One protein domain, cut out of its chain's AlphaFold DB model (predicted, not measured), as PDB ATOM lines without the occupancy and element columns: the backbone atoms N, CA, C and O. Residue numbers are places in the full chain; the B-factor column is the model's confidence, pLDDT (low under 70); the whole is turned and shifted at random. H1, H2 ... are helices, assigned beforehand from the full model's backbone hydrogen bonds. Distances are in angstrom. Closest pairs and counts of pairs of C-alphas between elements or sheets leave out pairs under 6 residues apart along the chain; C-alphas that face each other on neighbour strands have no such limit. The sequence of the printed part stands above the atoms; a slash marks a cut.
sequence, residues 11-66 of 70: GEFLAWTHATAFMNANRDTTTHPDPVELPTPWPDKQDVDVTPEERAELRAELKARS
ATOM      1  N   GLY A  11      29.140  41.416  99.438       78.62
ATOM      2  CA  GLY A  11      29.001  40.200 100.241       78.62
ATOM      3  C   GLY A  11      30.190  39.947 101.170       78.62
ATOM      4  O   GLY A  11      29.993  39.631 102.339       78.62
ATOM      5  N   GLU A  12      31.417  40.143 100.687       80.62
ATOM      6  CA  GLU A  12      32.628  40.023 101.507       80.62
ATOM      7  C   GLU A  12      32.673  41.094 102.605       80.62
ATOM      8  O   GLU A  12      33.014  40.785 103.745       80.62
ATOM      9  N   PHE A  13      32.240  42.325 102.306       80.56
ATOM     10  CA  PHE A  13      32.108  43.392 103.304       80.56
ATOM     11  C   PHE A  13      31.115  43.028 104.420       80.56
ATOM     12  O   PHE A  13      31.401  43.201 105.610       80.56
ATOM     13  N   LEU A  14      29.947  42.494 104.054       83.50
ATOM     14  CA  LEU A  14      28.947  42.071 105.031       83.50
ATOM     15  C   LEU A  14      29.423  40.875 105.855       83.50
ATOM     16  O   LEU A  14      29.241  40.871 107.071       83.50
ATOM     17  N   ALA A  15      30.065  39.892 105.221       87.19
ATOM     18  CA  ALA A  15      30.633  38.737 105.911       87.19
ATOM     19  C   ALA A  15      31.690  39.169 106.936       87.19
ATOM     20  O   ALA A  15      31.675  38.707 108.075       87.19
ATOM     21  N   TRP A  16      32.549  40.116 106.559       84.94
ATOM     22  CA  TRP A  16      33.553  40.702 107.440       84.94
ATOM     23  C   TRP A  16      32.940  41.400 108.653       84.94
ATOM     24  O   TRP A  16      33.312  41.136 109.801       84.94
ATOM     25  N   THR A  17      31.984  42.294 108.396       84.81
ATOM     26  CA  THR A  17      31.314  43.085 109.433       84.81
ATOM     27  C   THR A  17      30.563  42.168 110.393       84.81
ATOM     28  O   THR A  17      30.655  42.326 111.610       84.81
ATOM     29  N   HIS A  18      29.880  41.155 109.857       88.94
ATOM     30  CA  HIS A  18      29.172  40.159 110.647       88.94
ATOM     31  C   HIS A  18      30.123  39.319 111.505       88.94
ATOM     32  O   HIS A  18      29.880  39.171 112.697       88.94
ATOM     33  N   ALA A  19      31.221  38.811 110.936       88.94
ATOM     34  CA  ALA A  19      32.199  38.019 111.676       88.94
ATOM     35  C   ALA A  19      32.833  38.828 112.817       88.94
ATOM     36  O   ALA A  19      32.911  38.350 113.949       88.94
ATOM     37  N   THR A  20      33.217  40.077 112.544       88.12
ATOM     38  CA  THR A  20      33.788  40.985 113.551       88.12
ATOM     39  C   THR A  20      32.789  41.263 114.676       88.12
ATOM     40  O   THR A  20      33.136  41.181 115.854       88.12
ATOM     41  N   ALA A  21      31.525  41.537 114.335       88.88
ATOM     42  CA  ALA A  21      30.471  41.759 115.322       88.88
ATOM     43  C   ALA A  21      30.182  40.498 116.150       88.88
ATOM     44  O   ALA A  21      30.067  40.575 117.370       88.88
ATOM     45  N   PHE A  22      30.111  39.333 115.505       92.25
ATOM     46  CA  PHE A  22      29.837  38.059 116.163       92.25
ATOM     47  C   PHE A  22      30.930  37.686 117.168       92.25
ATOM     48  O   PHE A  22      30.617  37.310 118.299       92.25
ATOM     49  N   MET A  23      32.205  37.824 116.797       91.19
ATOM     50  CA  MET A  23      33.317  37.543 117.709       91.19
ATOM     51  C   MET A  23      33.303  38.479 118.915       91.19
ATOM     52  O   MET A  23      33.438  38.017 120.041       91.19
ATOM     53  N   ASN A  24      33.071  39.776 118.702       91.38
ATOM     54  CA  ASN A  24      33.041  40.748 119.792       91.38
ATOM     55  C   ASN A  24      31.817  40.611 120.703       91.38
ATOM     56  O   ASN A  24      31.934  40.866 121.900       91.38
ATOM     57  N   ALA A  25      30.673  40.179 120.168       91.62
ATOM     58  CA  ALA A  25      29.474  39.905 120.956       91.62
ATOM     59  C   ALA A  25      29.629  38.676 121.869       91.62
ATOM     60  O   ALA A  25      29.033  38.638 122.941       91.62
ATOM     61  N   ASN A  26      30.428  37.687 121.456       91.56
ATOM     62  CA  ASN A  26      30.673  36.455 122.218       91.56
ATOM     63  C   ASN A  26      32.012  36.458 122.973       91.56
ATOM     64  O   ASN A  26      32.388  35.456 123.578       91.56
ATOM     65  N   ARG A  27      32.754  37.564 122.916       89.56
ATOM     66  CA  ARG A  27      34.045  37.703 123.581       89.56
ATOM     67  C   ARG A  27      33.840  37.866 125.080       89.56
ATOM     68  O   ARG A  27      33.091  38.733 125.527       89.56
ATOM     69  N   ASP A  28      34.578  37.078 125.849       90.06
ATOM     70  CA  ASP A  28      34.701  37.274 127.285       90.06
ATOM     71  C   ASP A  28      35.612  38.475 127.567       90.06
ATOM     72  O   ASP A  28      36.820  38.442 127.333       90.06
ATOM     73  N   THR A  29      35.022  39.551 128.078       88.94
ATOM     74  CA  THR A  29      35.721  40.806 128.375       88.94
ATOM     75  C   THR A  29      36.663  40.710 129.573       88.94
ATOM     76  O   THR A  29      37.485  41.604 129.758       88.94
ATOM     77  N   THR A  30      36.570  39.654 130.388       89.44
ATOM     78  CA  THR A  30      37.455  39.454 131.545       89.44
ATOM     79  C   THR A  30      38.795  38.843 131.148       89.44
ATOM     80  O   THR A  30      39.828  39.209 131.705       89.44
ATOM     81  N   THR A  31      38.786  37.949 130.158       88.69
ATOM     82  CA  THR A  31      39.982  37.279 129.633       88.69
ATOM     83  C   THR A  31      40.547  37.981 128.398       88.69
ATOM     84  O   THR A  31      41.762  38.015 128.215       88.69
ATOM     85  N   HIS A  32      39.685  38.605 127.591       85.44
ATOM     86  CA  HIS A  32      40.049  39.361 126.396       85.44
ATOM     87  C   HIS A  32      39.356  40.738 126.401       85.44
ATOM     88  O   HIS A  32      38.307  40.915 125.773       85.44
ATOM     89  N   PRO A  33      39.919  41.731 127.116       86.50
ATOM     90  CA  PRO A  33      39.302  43.050 127.272       86.50
ATOM     91  C   PRO A  33      39.301  43.879 125.980       86.50
ATOM     92  O   PRO A  33      38.401  44.703 125.787       86.50
ATOM     93  N   ASP A  34      40.234  43.618 125.061       90.88
ATOM     94  CA  ASP A  34      40.398  44.368 123.808       90.88
ATOM     95  C   ASP A  34      39.589  43.759 122.653       90.88
ATOM     96  O   ASP A  34      39.519  42.524 122.546       90.88
ATOM     97  N   PRO A  35      38.847  44.571 121.870       86.62
ATOM     98  CA  PRO A  35      37.997  44.048 120.807       86.62
ATOM     99  C   PRO A  35      38.807  43.287 119.763       86.62
ATOM    100  O   PRO A  35      39.931  43.651 119.432       86.62
ATOM    101  N   VAL A  36      38.216  42.226 119.222       86.06
ATOM    102  CA  VAL A  36      38.782  41.520 118.079       86.06
ATOM    103  C   VAL A  36      38.569  42.387 116.846       86.06
ATOM    104  O   VAL A  36      37.438  42.567 116.391       86.06
ATOM    105  N   GLU A  37      39.664  42.896 116.302       84.19
ATOM    106  CA  GLU A  37      39.690  43.634 115.045       84.19
ATOM    107  C   GLU A  37      40.266  42.727 113.959       84.19
ATOM    108  O   GLU A  37      41.428  42.315 114.001       84.19
ATOM    109  N   LEU A  38      39.427  42.359 112.990       82.88
ATOM    110  CA  LEU A  38      39.914  41.658 111.811       82.88
ATOM    111  C   LEU A  38      40.756  42.625 110.955       82.88
ATOM    112  O   LEU A  38      40.441  43.815 110.902       82.88
ATOM    113  N   PRO A  39      41.775  42.136 110.223       78.31
ATOM    114  CA  PRO A  39      42.693  42.975 109.444       78.31
ATOM    115  C   PRO A  39      42.032  43.627 108.218       78.31
ATOM    116  O   PRO A  39      42.023  43.054 107.131       78.31
ATOM    117  N   THR A  40      41.447  44.814 108.372       72.56
ATOM    118  CA  THR A  40      40.672  45.446 107.291       72.56
ATOM    119  C   THR A  40      41.581  46.010 106.186       72.56
ATOM    120  O   THR A  40      42.711  46.414 106.460       72.56
ATOM    121  N   PRO A  41      41.109  46.074 104.924       67.50
ATOM    122  CA  PRO A  41      41.850  46.716 103.839       67.50
ATOM    123  C   PRO A  41      41.807  48.252 103.896       67.50
ATOM    124  O   PRO A  41      42.503  48.905 103.116       67.50
ATOM    125  N   TRP A  42      40.981  48.839 104.764       67.50
ATOM    126  CA  TRP A  42      40.875  50.286 104.930       67.50
ATOM    127  C   TRP A  42      41.791  50.765 106.054       67.50
ATOM    128  O   TRP A  42      41.984  50.047 107.035       67.50
ATOM    129  N   PRO A  43      42.353  51.978 105.937       67.94
ATOM    130  CA  PRO A  43      43.089  52.576 107.038       67.94
ATOM    131  C   PRO A  43      42.145  52.858 108.215       67.94
ATOM    132  O   PRO A  43      41.055  53.394 108.015       67.94
ATOM    133  N   ASP A  44      42.592  52.560 109.438       66.56
ATOM    134  CA  ASP A  44      41.813  52.781 110.671       66.56
ATOM    135  C   ASP A  44      41.456  54.257 110.886       66.56
ATOM    136  O   ASP A  44      40.467  54.597 111.540       66.56
ATOM    137  N   LYS A  45      42.276  55.158 110.333       65.62
ATOM    138  CA  LYS A  45      42.055  56.601 110.338       65.62
ATOM    139  C   LYS A  45      42.411  57.184 108.981       65.62
ATOM    140  O   LYS A  45      43.485  56.928 108.443       65.62
ATOM    141  N   GLN A  46      41.524  58.023 108.461       64.56
ATOM    142  CA  GLN A  46      41.923  59.058 107.520       64.56
ATOM    143  C   GLN A  46      42.327  60.279 108.342       64.56
ATOM    144  O   GLN A  46      41.467  60.934 108.932       64.56
ATOM    145  N   ASP A  47      43.625  60.574 108.392       65.12
ATOM    146  CA  ASP A  47      44.089  61.881 108.848       65.12
ATOM    147  C   ASP A  47      43.678  62.903 107.788       65.12
ATOM    148  O   ASP A  47      44.323  63.071 106.753       65.12
ATOM    149  N   VAL A  48      42.522  63.521 108.013       71.69
ATOM    150  CA  VAL A  48      42.069  64.669 107.236       71.69
ATOM    151  C   VAL A  48      42.543  65.908 107.981       71.69
ATOM    152  O   VAL A  48      42.112  66.153 109.113       71.69
ATOM    153  N   ASP A  49      43.437  66.671 107.355       71.25
ATOM    154  CA  ASP A  49      43.828  68.001 107.822       71.25
ATOM    155  C   ASP A  49      42.633  68.943 107.643       71.25
ATOM    156  O   ASP A  49      42.452  69.581 106.611       71.25
ATOM    157  N   VAL A  50      41.771  68.962 108.654       80.25
ATOM    158  CA  VAL A  50      40.693  69.940 108.804       80.25
ATOM    159  C   VAL A  50      41.039  70.865 109.950       80.25
ATOM    160  O   VAL A  50      41.389  70.414 111.050       80.25
ATOM    161  N   THR A  51      40.891  72.158 109.696       86.69
ATOM    162  CA  THR A  51      40.992  73.197 110.718       86.69
ATOM    163  C   THR A  51      39.961  72.966 111.837       86.69
ATOM    164  O   THR A  51      38.953  72.268 111.644       86.69
ATOM    165  N   PRO A  52      40.186  73.511 113.048       84.62
ATOM    166  CA  PRO A  52      39.209  73.441 114.132       84.62
ATOM    167  C   PRO A  52      37.818  73.955 113.731       84.62
ATOM    168  O   PRO A  52      36.812  73.378 114.154       84.62
ATOM    169  N   GLU A  53      37.769  74.993 112.897       83.00
ATOM    170  CA  GLU A  53      36.555  75.610 112.367       83.00
ATOM    171  C   GLU A  53      35.795  74.651 111.439       83.00
ATOM    172  O   GLU A  53      34.629  74.345 111.692       83.00
ATOM    173  N   GLU A  54      36.468  74.070 110.440       85.19
ATOM    174  CA  GLU A  54      35.859  73.099 109.516       85.19
ATOM    175  C   GLU A  54      35.360  71.848 110.253       85.19
ATOM    176  O   GLU A  54      34.296  71.299 109.958       85.19
ATOM    177  N   ARG A  55      36.090  71.400 111.283       85.31
ATOM    178  CA  ARG A  55      35.659  70.279 112.127       85.31
ATOM    179  C   ARG A  55      34.387  70.605 112.914       85.31
ATOM    180  O   ARG A  55      33.581  69.701 113.160       85.31
ATOM    181  N   ALA A  56      34.213  71.853 113.346       86.06
ATOM    182  CA  ALA A  56      33.004  72.293 114.036       86.06
ATOM    183  C   ALA A  56      31.799  72.315 113.086       86.06
ATOM    184  O   ALA A  56      30.732  71.820 113.455       86.06
ATOM    185  N   GLU A  57      31.987  72.794 111.854       86.94
ATOM    186  CA  GLU A  57      30.957  72.789 110.810       86.94
ATOM    187  C   GLU A  57      30.528  71.366 110.442       86.94
ATOM    188  O   GLU A  57      29.344  71.040 110.523       86.94
ATOM    189  N   LEU A  58      31.477  70.464 110.174       84.94
ATOM    190  CA  LEU A  58      31.183  69.059 109.861       84.94
ATOM    191  C   LEU A  58      30.426  68.353 110.993       84.94
ATOM    192  O   LEU A  58      29.526  67.550 110.746       84.94
ATOM    193  N   ARG A  59      30.748  68.660 112.256       84.75
ATOM    194  CA  ARG A  59      29.996  68.137 113.408       84.75
ATOM    195  C   ARG A  59      28.582  68.701 113.484       84.75
ATOM    196  O   ARG A  59      27.669  67.959 113.843       84.75
ATOM    197  N   ALA A  60      28.391  69.979 113.164       84.75
ATOM    198  CA  ALA A  60      27.066  70.588 113.111       84.75
ATOM    199  C   ALA A  60      26.216  69.962 111.996       84.75
ATOM    200  O   ALA A  60      25.064  69.601 112.240       84.75
ATOM    201  N   GLU A  61      26.796  69.739 110.815       85.19
ATOM    202  CA  GLU A  61      26.133  69.046 109.707       85.19
ATOM    203  C   GLU A  61      25.774  67.600 110.060       85.19
ATOM    204  O   GLU A  61      24.643  67.167 109.822       85.19
ATOM    205  N   LEU A  62      26.703  66.860 110.673       85.69
ATOM    206  CA  LEU A  62      26.449  65.502 111.149       85.69
ATOM    207  C   LEU A  62      25.323  65.482 112.178       85.69
ATOM    208  O   LEU A  62      24.430  64.649 112.072       85.69
ATOM    209  N   LYS A  63      25.314  66.415 113.136       83.19
ATOM    210  CA  LYS A  63      24.242  66.508 114.132       83.19
ATOM    211  C   LYS A  63      22.892  66.800 113.478       83.19
ATOM    212  O   LYS A  63      21.914  66.144 113.817       83.19
ATOM    213  N   ALA A  64      22.843  67.730 112.525       80.88
ATOM    214  CA  ALA A  64      21.617  68.082 111.811       80.88
ATOM    215  C   ALA A  64      21.052  66.916 110.982       80.88
ATOM    216  O   ALA A  64      19.840  66.816 110.807       80.88
ATOM    217  N   ARG A  65      21.923  66.038 110.469       80.00
ATOM    218  CA  ARG A  65      21.540  64.903 109.615       80.00
ATOM    219  C   ARG A  65      21.438  63.571 110.357       80.00
ATOM    220  O   ARG A  65      20.918  62.614 109.789       80.00
ATOM    221  N   SER A  66      21.938  63.470 111.590       79.38
ATOM    222  CA  SER A  66      21.914  62.203 112.319       79.38
ATOM    223  C   SER A  66      20.501  61.881 112.800       79.38
ATOM    224  O   SER A  66      19.840  62.694 113.444       79.38
TER     225      SER A  66
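This is residues 11 to 66 of the 70 residues of an uncharacterized protein of Microbacterium sp. Leaf436 (UniProt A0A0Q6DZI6). Look first at the longest helix, H1, at one end of an open model: after it the chain makes a loop, folds back beside H1 and runs out as a long strip to a second helix, H2, at the far end. Residues 41 to 49 stand free, as do residues 51 to 57 and 59 to 66. The printed part has 56 residues, with H1 then H2 and no named strand; the class is all helix. The whole is extended, with a radius of gyration of the C-alphas of 16.5 A and spans of 41 by 31 by 23 A.

Find C-alpha 11 at (29.001, 40.200, 100.241); from there H1, residues 11 to 25, runs 20.7 A. H2, residues 52 to 65, runs 20.1 A and ends at C-alpha 65, (21.540, 64.903, 109.615).

H1 and H2 are apart, with no C-alpha of the one within 8 A of the other. In both helices every O i to N i+4 pair is within hydrogen-bond range.

The C-alphas farthest apart, those of Thr 31 and Glu 53, are 42.2 A apart. Residues 26 to 51 make a long link. The printed part has no cut; look for pLDDT under 70 at residues 41 to 47.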